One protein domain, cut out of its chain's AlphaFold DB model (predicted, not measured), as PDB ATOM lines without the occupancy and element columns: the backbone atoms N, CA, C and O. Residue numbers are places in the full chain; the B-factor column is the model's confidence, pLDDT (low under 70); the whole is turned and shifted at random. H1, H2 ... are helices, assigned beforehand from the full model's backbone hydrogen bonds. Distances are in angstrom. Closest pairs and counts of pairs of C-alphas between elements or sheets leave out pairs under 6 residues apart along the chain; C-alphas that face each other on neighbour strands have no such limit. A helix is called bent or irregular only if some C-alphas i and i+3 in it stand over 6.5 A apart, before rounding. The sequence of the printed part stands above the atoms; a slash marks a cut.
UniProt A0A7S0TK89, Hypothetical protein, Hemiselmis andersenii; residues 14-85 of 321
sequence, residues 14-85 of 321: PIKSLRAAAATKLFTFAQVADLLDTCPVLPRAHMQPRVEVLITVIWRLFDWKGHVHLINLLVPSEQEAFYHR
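This is residues 14 to 85 of the 321 residues of the protein "Hypothetical protein" of Hemiselmis andersenii (UniProt A0A7S0TK89). One helix, H3, forms the core, with H1 packed along one side of it, H2 along another, and H5 crossing it at a steep tilt on the side away from H1. The short helix H4 runs beside H2, and the long link of residues 38 to 48 loops out beyond the end of H3 at which H3 begins. The printed part has 72 residues with five named helices, in the order H1, H2, H3, H4, H5 along the chain, and no named strand; its class is all helix, with 46 of the 72 residues in the helices. It is compact, with a radius of gyration of the C-alphas of 11.3 A, and rounded in outline, the C-alphas spanning 31 by 25 by 21 A.

The hub is H3, residues 49 to 60, the longest helix, which touches the four other helices. It is irregular: C-alphas 56 and 59 are 7.5 A apart, against about 5 A in a regular helix, and its line is a rough one. H1, residues 14 to 22, touches H3 and runs the same way at a shallow tilt of 5 degrees, the closest C-alphas being those of Arg 19 and Thr 56, 5.9 A apart. H2, residues 29 to 37, touches H3 and runs opposite ways to it at a shallow tilt of 12 degrees, a helical hairpin; the closest C-alphas are those of Leu 36 and Arg 50, 5.5 A apart. H5, residues 76 to 85, touches H3 at residues 50 to 55 alone, with the C-alphas of Val 51 and Phe 82 closest at 5.7 A. H3 and H5 run the same way at a steep tilt of 51 degrees. H4, residues 66 to 71, only just touches H3, with 3 pairs of C-alphas within 8 A and residues 54 to 58 of H3 alone taking part; the closest C-alphas are those of Ile 58 and His 67, 7.0 A apart. H3 and H4 run opposite ways at a shallow tilt of 18 degrees, and they too form a helical hairpin. H2 and H4 touch and run the same way at a shallow tilt of 14 degrees, with the C-alphas of Phe 29 and Gly 66 closest at 5.9 A. The helix packing is mostly aligned, four of the five touching pairs being at a shallow tilt. H4 and H5 are close but not clearly touching: their closest C-alphas, those of Ile 71 and Gln 79, are 6.3 A apart. H1 is apart from H2, H4 and H5, and H2 is apart from H5. In H1, H2, H4 and H5 every O i to N i+4 pair is within hydrogen-bond range, and in H3 6 of 8 are.

H3 runs 17.5 A from C-alpha 49 at (125.017, 173.596, 129.982) to C-alpha 60 at (133.952, 174.616, 145.015). H1, residues 14 to 22, begins at C-alpha 14 at (127.606, 164.775, 132.665) and is 12.2 A long; H2, residues 29 to 37, is 12.5 A long. H4, residues 66 to 71, is 8.7 A long. H5 measures 14.3 A from residue 76 to residue 85, where C-alpha 85 is at (120.342, 182.306, 139.279).

The two C-alphas farthest apart are those of Thr 24 and Arg 44, 31.6 A. The first and last printed C-alphas, those of Pro 14 and Arg 85, are 20.1 A apart. The printed part has no cut. The link from H2 to H3 is long, with 11 residues; that from H1 to H2 is short, with 6, and those from H3 to H4 and from H4 to H5 are tight. The mean pLDDT of the printed part is 88.7, and one residue, Pro 43, is under 70.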
ATOM      1  N   PRO A  14     126.395 164.067 132.245       86.50
ATOM      2  CA  PRO A  14     127.606 164.775 132.665       86.50
ATOM      3  C   PRO A  14     127.406 165.717 133.859       86.50
ATOM      4  O   PRO A  14     128.183 165.672 134.810       86.50
ATOM      5  N   ILE A  15     126.331 166.515 133.871       89.38
ATOM      6  CA  ILE A  15     126.068 167.474 134.960       89.38
ATOM      7  C   ILE A  15     125.734 166.758 136.273       89.38
ATOM      8  O   ILE A  15     126.174 167.189 137.339       89.38
ATOM      9  N   LYS A  16     125.006 165.636 136.230       90.25
ATOM     10  CA  LYS A  16     124.726 164.843 137.438       90.25
ATOM     11  C   LYS A  16     126.013 164.286 138.052       90.25
ATOM     12  O   LYS A  16     126.189 164.363 139.267       90.25
ATOM     13  N   SER A  17     126.918 163.777 137.218       91.56
ATOM     14  CA  SER A  17     128.238 163.309 137.657       91.56
ATOM     15  C   SER A  17     129.093 164.452 138.209       91.56
ATOM     16  O   SER A  17     129.728 164.287 139.251       91.56
ATOM     17  N   LEU A  18     129.055 165.629 137.576       93.38
ATOM     18  CA  LEU A  18     129.755 166.818 138.057       93.38
ATOM     19  C   LEU A  18     129.239 167.271 139.426       93.38
ATOM     20  O   LEU A  18     130.044 167.558 140.304       93.38
ATOM     21  N   ARG A  19     127.920 167.262 139.658       94.00
ATOM     22  CA  ARG A  19     127.328 167.579 140.972       94.00
ATOM     23  C   ARG A  19     127.776 166.601 142.056       94.00
ATOM     24  O   ARG A  19     128.110 167.025 143.159       94.00
ATOM     25  N   ALA A  20     127.835 165.306 141.744       92.62
ATOM     26  CA  ALA A  20     128.356 164.302 142.673       92.62
ATOM     27  C   ALA A  20     129.847 164.531 142.989       92.62
ATOM     28  O   ALA A  20     130.259 164.425 144.144       92.62
ATOM     29  N   ALA A  21     130.648 164.906 141.986       93.50
ATOM     30  CA  ALA A  21     132.046 165.278 142.191       93.50
ATOM     31  C   ALA A  21     132.172 166.556 143.038       93.50
ATOM     32  O   ALA A  21     132.911 166.561 144.019       93.50
ATOM     33  N   ALA A  22     131.397 167.597 142.733       93.50
ATOM     34  CA  ALA A  22     131.386 168.856 143.469       93.50
ATOM     35  C   ALA A  22     130.913 168.700 144.916       93.50
ATOM     36  O   ALA A  22     131.298 169.483 145.776       93.50
ATOM     37  N   ALA A  23     130.157 167.656 145.254       93.06
ATOM     38  CA  ALA A  23     129.838 167.368 146.648       93.06
ATOM     39  C   ALA A  23     131.083 167.021 147.493       93.06
ATOM     40  O   ALA A  23     131.072 167.269 148.695       93.06
ATOM     41  N   THR A  24     132.156 166.504 146.884       94.12
ATOM     42  CA  THR A  24     133.322 165.950 147.604       94.12
ATOM     43  C   THR A  24     134.668 166.553 147.206       94.12
ATOM     44  O   THR A  24     135.645 166.360 147.923       94.12
ATOM     45  N   LYS A  25     134.742 167.276 146.085       93.25
ATOM     46  CA  LYS A  25     135.995 167.759 145.497       93.25
ATOM     47  C   LYS A  25     135.979 169.270 145.303       93.25
ATOM     48  O   LYS A  25     134.937 169.857 145.018       93.25
ATOM     49  N   LEU A  26     137.165 169.860 145.423       91.56
ATOM     50  CA  LEU A  26     137.456 171.211 144.956       91.56
ATOM     51  C   LEU A  26     137.963 171.157 143.514       91.56
ATOM     52  O   LEU A  26     138.575 170.167 143.103       91.56
ATOM     53  N   PHE A  27     137.724 172.233 142.775       90.06
ATOM     54  CA  PHE A  27     138.156 172.393 141.394       90.06
ATOM     55  C   PHE A  27     139.148 173.540 141.279       90.06
ATOM     56  O   PHE A  27     139.012 174.580 141.928       90.06
ATOM     57  N   THR A  28     140.146 173.362 140.425       87.69
ATOM     58  CA  THR A  28     140.991 174.473 139.991       87.69
ATOM     59  C   THR A  28     140.283 175.262 138.896       87.69
ATOM     60  O   THR A  28     139.426 174.736 138.186       87.69
ATOM     61  N   PHE A  29     140.681 176.521 138.718       87.00
ATOM     62  CA  PHE A  29     140.197 177.349 137.614       87.00
ATOM     63  C   PHE A  29     140.352 176.645 136.255       87.00
ATOM     64  O   PHE A  29     139.395 176.560 135.494       87.00
ATOM     65  N   ALA A  30     141.538 176.088 135.981       84.56
ATOM     66  CA  ALA A  30     141.845 175.438 134.707       84.56
ATOM     67  C   ALA A  30     140.921 174.242 134.430       84.56
ATOM     68  O   ALA A  30     140.414 174.107 133.325       84.56
ATOM     69  N   GLN A  31     140.628 173.428 135.452       90.12
ATOM     70  CA  GLN A  31     139.685 172.314 135.313       90.12
ATOM     71  C   GLN A  31     138.285 172.794 134.925       90.12
ATOM     72  O   GLN A  31     137.614 172.141 134.132       90.12
ATOM     73  N   VAL A  32     137.826 173.916 135.488       92.25
ATOM     74  CA  VAL A  32     136.502 174.457 135.155       92.25
ATOM     75  C   VAL A  32     136.492 175.098 133.772       92.25
ATOM     76  O   VAL A  32     135.532 174.884 133.040       92.25
ATOM     77  N   ALA A  33     137.551 175.810 133.383       89.19
ATOM     78  CA  ALA A  33     137.690 176.343 132.029       89.19
ATOM     79  C   ALA A  33     137.638 175.219 130.976       89.19
ATOM     80  O   ALA A  33     136.794 175.267 130.084       89.19
ATOM     81  N   ASP A  34     138.417 174.146 131.164       88.56
ATOM     82  CA  ASP A  34     138.399 172.974 130.276       88.56
ATOM     83  C   ASP A  34     136.987 172.352 130.187       88.56
ATOM     84  O   ASP A  34     136.524 171.970 129.112       88.56
ATOM     85  N   LEU A  35     136.255 172.273 131.309       91.81
ATOM     86  CA  LEU A  35     134.869 171.786 131.314       91.81
ATOM     87  C   LEU A  35     133.926 172.705 130.524       91.81
ATOM     88  O   LEU A  35     133.068 172.204 129.790       91.81
ATOM     89  N   LEU A  36     134.068 174.026 130.662       93.06
ATOM     90  CA  LEU A  36     133.255 175.006 129.939       93.06
ATOM     91  C   LEU A  36     133.500 174.959 128.427       93.06
ATOM     92  O   LEU A  36     132.541 175.142 127.677       93.06
ATOM     93  N   ASP A  37     134.728 174.669 127.995       88.81
ATOM     94  CA  ASP A  37     135.101 174.551 126.578       88.81
ATOM     95  C   ASP A  37     134.524 173.292 125.918       88.81
ATOM     96  O   ASP A  37     134.204 173.286 124.730       88.81
ATOM     97  N   THR A  38     134.319 172.219 126.688       90.06
ATOM     98  CA  THR A  38     133.655 171.000 126.180       90.06
ATOM     99  C   THR A  38     132.136 171.138 126.042       90.06
ATOM    100  O   THR A  38     131.485 170.269 125.456       90.06
ATOM    101  N   CYS A  39     131.549 172.207 126.589       89.38
ATOM    102  CA  CYS A  39     130.110 172.425 126.601       89.38
ATOM    103  C   CYS A  39     129.684 173.368 125.462       89.38
ATOM    104  O   CYS A  39     130.225 174.465 125.343       89.38
ATOM    105  N   PRO A  40     128.673 173.006 124.650       88.06
ATOM    106  CA  PRO A  40     128.211 173.874 123.573       88.06
ATOM    107  C   PRO A  40     127.519 175.131 124.121       88.06
ATOM    108  O   PRO A  40     126.775 175.063 125.105       88.06
ATOM    109  N   VAL A  41     127.703 176.261 123.434       87.06
ATOM    110  CA  VAL A  41     126.943 177.499 123.674       87.06
ATOM    111  C   VAL A  41     125.551 177.350 123.058       87.06
ATOM    112  O   VAL A  41     125.414 177.166 121.849       87.06
ATOM    113  N   LEU A  42     124.508 177.427 123.888       85.12
ATOM    114  CA  LEU A  42     123.111 177.270 123.468       85.12
ATOM    115  C   LEU A  42     122.309 178.542 123.802       85.12
ATOM    116  O   LEU A  42     121.720 178.626 124.881       85.12
ATOM    117  N   PRO A  43     122.237 179.532 122.891       66.31
ATOM    118  CA  PRO A  43     121.793 180.892 123.218       66.31
ATOM    119  C   PRO A  43     120.318 181.035 123.638       66.31
ATOM    120  O   PRO A  43     119.920 182.109 124.075       66.31
ATOM    121  N   ARG A  44     119.478 179.995 123.503       70.00
ATOM    122  CA  ARG A  44     118.026 180.054 123.799       70.00
ATOM    123  C   ARG A  44     117.437 178.737 124.310       70.00
ATOM    124  O   ARG A  44     116.256 178.456 124.115       70.00
ATOM    125  N   ALA A  45     118.261 177.887 124.913       71.06
ATOM    126  CA  ALA A  45     117.769 176.652 125.506       71.06
ATOM    127  C   ALA A  45     117.211 176.918 126.912       71.06
ATOM    128  O   ALA A  45     117.753 177.720 127.664       71.06
ATOM    129  N   HIS A  46     116.172 176.174 127.298       77.12
ATOM    130  CA  HIS A  46     115.681 176.114 128.684       77.12
ATOM    131  C   HIS A  46     116.772 175.681 129.683       77.12
ATOM    132  O   HIS A  46     116.624 175.854 130.888       77.12
ATOM    133  N   MET A  47     117.852 175.086 129.172       82.19
ATOM    134  CA  MET A  47     119.013 174.636 129.912       82.19
ATOM    135  C   MET A  47     120.270 175.078 129.159       82.19
ATOM    136  O   MET A  47     120.501 174.636 128.037       82.19
ATOM    137  N   GLN A  48     121.081 175.929 129.784       91.31
ATOM    138  CA  GLN A  48     122.390 176.352 129.279       91.31
ATOM    139  C   GLN A  48     123.480 175.526 129.987       91.31
ATOM    140  O   GLN A  48     123.738 175.758 131.171       91.31
ATOM    141  N   PRO A  49     124.111 174.537 129.321       92.12
ATOM    142  CA  PRO A  49     125.017 173.596 129.982       92.12
ATOM    143  C   PRO A  49     126.212 174.271 130.661       92.12
ATOM    144  O   PRO A  49     126.574 173.884 131.768       92.12
ATOM    145  N   ARG A  50     126.779 175.312 130.040       94.75
ATOM    146  CA  ARG A  50     127.913 176.079 130.586       94.75
ATOM    147  C   ARG A  50     127.549 176.774 131.901       94.75
ATOM    148  O   ARG A  50     128.289 176.682 132.875       94.75
ATOM    149  N   VAL A  51     126.351 177.358 131.970       96.00
ATOM    150  CA  VAL A  51     125.808 177.966 133.197       96.00
ATOM    151  C   VAL A  51     125.578 176.913 134.284       96.00
ATOM    152  O   VAL A  51     125.928 177.136 135.440       96.00
ATOM    153  N   GLU A  52     125.044 175.737 133.935       95.50
ATOM    154  CA  GLU A  52     124.859 174.630 134.888       95.50
ATOM    155  C   GLU A  52     126.178 174.096 135.449       95.50
ATOM    156  O   GLU A  52     126.264 173.801 136.646       95.50
ATOM    157  N   VAL A  53     127.199 173.970 134.594       95.38
ATOM    158  CA  VAL A  53     128.560 173.614 135.008       95.38
ATOM    159  C   VAL A  53     129.059 174.642 136.011       95.38
ATOM    160  O   VAL A  53     129.422 174.255 137.122       95.38
ATOM    161  N   LEU A  54     128.997 175.934 135.672       95.88
ATOM    162  CA  LEU A  54     129.528 176.993 136.524       95.88
ATOM    163  C   LEU A  54     128.808 177.062 137.877       95.88
ATOM    164  O   LEU A  54     129.469 177.030 138.908       95.88
ATOM    165  N   ILE A  55     127.473 177.047 137.908       95.94
ATOM    166  CA  ILE A  55     126.695 177.050 139.164       95.94
ATOM    167  C   ILE A  55     127.036 175.846 140.045       95.94
ATOM    168  O   ILE A  55     127.083 175.962 141.269       95.94
ATOM    169  N   THR A  56     127.286 174.688 139.432       95.81
ATOM    170  CA  THR A  56     127.633 173.466 140.167       95.81
ATOM    171  C   THR A  56     128.988 173.580 140.869       95.81
ATOM    172  O   THR A  56     129.153 173.024 141.956       95.81
ATOM    173  N   VAL A  57     129.957 174.272 140.263       94.75
ATOM    174  CA  VAL A  57     131.357 174.266 140.723       94.75
ATOM    175  C   VAL A  57     131.829 175.577 141.341       94.75
ATOM    176  O   VAL A  57     132.852 175.550 142.017       94.75
ATOM    177  N   ILE A  58     131.117 176.697 141.165       93.56
ATOM    178  CA  ILE A  58     131.582 178.036 141.577       93.56
ATOM    179  C   ILE A  58     131.931 178.090 143.072       93.56
ATOM    180  O   ILE A  58     133.007 178.535 143.449       93.56
ATOM    181  N   TRP A  59     131.102 177.493 143.931       92.69
ATOM    182  CA  TRP A  59     131.335 177.421 145.382       92.69
ATOM    183  C   TRP A  59     132.366 176.369 145.807       92.69
ATOM    184  O   TRP A  59     132.610 176.157 146.994       92.69
ATOM    185  N   ARG A  60     132.933 175.653 144.837       93.19
ATOM    186  CA  ARG A  60     133.952 174.616 145.015       93.19
ATOM    187  C   ARG A  60     135.259 174.978 144.323       93.19
ATOM    188  O   ARG A  60     136.124 174.114 144.182       93.19
ATOM    189  N   LEU A  61     135.414 176.226 143.895       89.50
ATOM    190  CA  LEU A  61     136.664 176.706 143.335       89.50
ATOM    191  C   LEU A  61     137.695 176.901 144.438       89.50
ATOM    192  O   LEU A  61     137.448 177.548 145.451       89.50
ATOM    193  N   PHE A  62     138.869 176.322 144.219       84.31
ATOM    194  CA  PHE A  62     140.020 176.515 145.093       84.31
ATOM    195  C   PHE A  62     140.580 177.943 144.982       84.31
ATOM    196  O   PHE A  62     141.068 178.496 145.962       84.31
ATOM    197  N   ASP A  63     140.489 178.541 143.790       77.44
ATOM    198  CA  ASP A  63     140.932 179.908 143.509       77.44
ATOM    199  C   ASP A  63     139.724 180.830 143.319       77.44
ATOM    200  O   ASP A  63     139.144 180.926 142.235       77.44
ATOM    201  N   TRP A  64     139.340 181.497 144.401       71.38
ATOM    202  CA  TRP A  64     138.163 182.360 144.450       71.38
ATOM    203  C   TRP A  64     138.288 183.602 143.546       71.38
ATOM    204  O   TRP A  64     137.293 184.057 142.986       71.38
ATOM    205  N   LYS A  65     139.511 184.093 143.282       72.81
ATOM    206  CA  LYS A  65     139.758 185.199 142.328       72.81
ATOM    207  C   LYS A  65     139.487 184.792 140.874       72.81
ATOM    208  O   LYS A  65     139.347 185.628 139.978       72.81
ATOM    209  N   GLY A  66     139.394 183.487 140.625       75.56
ATOM    210  CA  GLY A  66     139.040 182.924 139.331       75.56
ATOM    211  C   GLY A  66     137.578 183.142 138.931       75.56
ATOM    212  O   GLY A  66     137.259 182.954 137.761       75.56
ATOM    213  N   HIS A  67     136.689 183.547 139.848       85.94
ATOM    214  CA  HIS A  67     135.249 183.643 139.569       85.94
ATOM    215  C   HIS A  67     134.945 184.579 138.398       85.94
ATOM    216  O   HIS A  67     134.338 184.151 137.418       85.94
ATOM    217  N   VAL A  68     135.430 185.822 138.465       84.56
ATOM    218  CA  VAL A  68     135.217 186.830 137.410       84.56
ATOM    219  C   VAL A  68     135.737 186.329 136.064       84.56
ATOM    220  O   VAL A  68     135.066 186.454 135.045       84.56
ATOM    221  N   HIS A  69     136.898 185.678 136.068       83.56
ATOM    222  CA  HIS A  69     137.502 185.125 134.862       83.56
ATOM    223  C   HIS A  69     136.653 184.001 134.253       83.56
ATOM    224  O   HIS A  69     136.464 183.993 133.043       83.56
ATOM    225  N   LEU A  70     136.100 183.085 135.062       90.00
ATOM    226  CA  LEU A  70     135.241 182.002 134.562       90.00
ATOM    227  C   LEU A  70     133.919 182.527 134.013       90.00
ATOM    228  O   LEU A  70     133.425 182.015 133.013       90.00
ATOM    229  N   ILE A  71     133.350 183.549 134.651       92.06
ATOM    230  CA  ILE A  71     132.108 184.169 134.181       92.06
ATOM    231  C   ILE A  71     132.351 184.865 132.844       92.06
ATOM    232  O   ILE A  71     131.535 184.731 131.940       92.06
ATOM    233  N   ASN A  72     133.510 185.503 132.669       87.12
ATOM    234  CA  ASN A  72     133.899 186.114 131.400       87.12
ATOM    235  C   ASN A  72     134.121 185.095 130.261       87.12
ATOM    236  O   ASN A  72     134.181 185.505 129.105       87.12
ATOM    237  N   LEU A  73     134.214 183.786 130.547       88.62
ATOM    238  CA  LEU A  73     134.205 182.740 129.510       88.62
ATOM    239  C   LEU A  73     132.792 182.460 128.970       88.62
ATOM    240  O   LEU A  73     132.640 181.869 127.896       88.62
ATOM    241  N   LEU A  74     131.747 182.841 129.707       91.06
ATOM    242  CA  LEU A  74     130.358 182.737 129.266       91.06
ATOM    243  C   LEU A  74     130.032 183.861 128.276       91.06
ATOM    244  O   LEU A  74     130.526 184.981 128.416       91.06
ATOM    245  N   VAL A  75     129.158 183.590 127.303       86.75
ATOM    246  CA  VAL A  75     128.626 184.666 126.444       86.75
ATOM    247  C   VAL A  75     127.677 185.571 127.252       86.75
ATOM    248  O   VAL A  75     127.111 185.095 128.236       86.75
ATOM    249  N   PRO A  76     127.422 186.833 126.859       86.56
ATOM    250  CA  PRO A  76     126.577 187.757 127.628       86.56
ATOM    251  C   PRO A  76     125.220 187.181 128.059       86.56
ATOM    252  O   PRO A  76     124.845 187.267 129.223       86.56
ATOM    253  N   SER A  77     124.516 186.486 127.159       86.06
ATOM    254  CA  SER A  77     123.241 185.829 127.504       86.06
ATOM    255  C   SER A  77     123.364 184.701 128.545       86.06
ATOM    256  O   SER A  77     122.424 184.451 129.297       86.06
ATOM    257  N   GLU A  78     124.508 184.015 128.608       92.38
ATOM    258  CA  GLU A  78     124.817 183.014 129.636       92.38
ATOM    259  C   GLU A  78     125.233 183.688 130.953       92.38
ATOM    260  O   GLU A  78     124.855 183.206 132.019       92.38
ATOM    261  N   GLN A  79     125.962 184.810 130.894       92.44
ATOM    262  CA  GLN A  79     126.319 185.606 132.074       92.44
ATOM    263  C   GLN A  79     125.066 186.126 132.783       92.44
ATOM    264  O   GLN A  79     124.924 185.928 133.986       92.44
ATOM    265  N   GLU A  80     124.114 186.700 132.043       90.19
ATOM    266  CA  GLU A  80     122.841 187.164 132.611       90.19
ATOM    267  C   GLU A  80     122.050 186.026 133.259       90.19
ATOM    268  O   GLU A  80     121.566 186.150 134.384       90.19
ATOM    269  N   ALA A  81     121.968 184.870 132.597       91.81
ATOM    270  CA  ALA A  81     121.298 183.704 133.160       91.81
ATOM    271  C   ALA A  81     122.008 183.155 134.409       91.81
ATOM    272  O   ALA A  81     121.351 182.687 135.344       91.81
ATOM    273  N   PHE A  82     123.341 183.209 134.445       94.56
ATOM    274  CA  PHE A  82     124.131 182.866 135.623       94.56
ATOM    275  C   PHE A  82     123.844 183.833 136.777       94.56
ATOM    276  O   PHE A  82     123.480 183.390 137.870       94.56
ATOM    277  N   TYR A  83     123.920 185.142 136.530       93.69
ATOM    278  CA  TYR A  83     123.664 186.173 137.534       93.69
ATOM    279  C   TYR A  83     122.233 186.145 138.060       93.69
ATOM    280  O   TYR A  83     122.042 186.214 139.268       93.69
ATOM    281  N   HIS A  84     121.237 185.930 137.202       91.50
ATOM    282  CA  HIS A  84     119.846 185.770 137.629       91.50
ATOM    283  C   HIS A  84     119.659 184.580 138.590       91.50
ATOM    284  O   HIS A  84     118.776 184.587 139.445       91.50
ATOM    285  N   ARG A  85     120.462 183.518 138.450       93.50
ATOM    286  CA  ARG A  85     120.342 182.306 139.279       93.50
ATOM    287  C   ARG A  85     121.141 182.364 140.569       93.50
ATOM    288  O   ARG A  85     120.733 181.740 141.543       93.50
TER     289      ARG A  85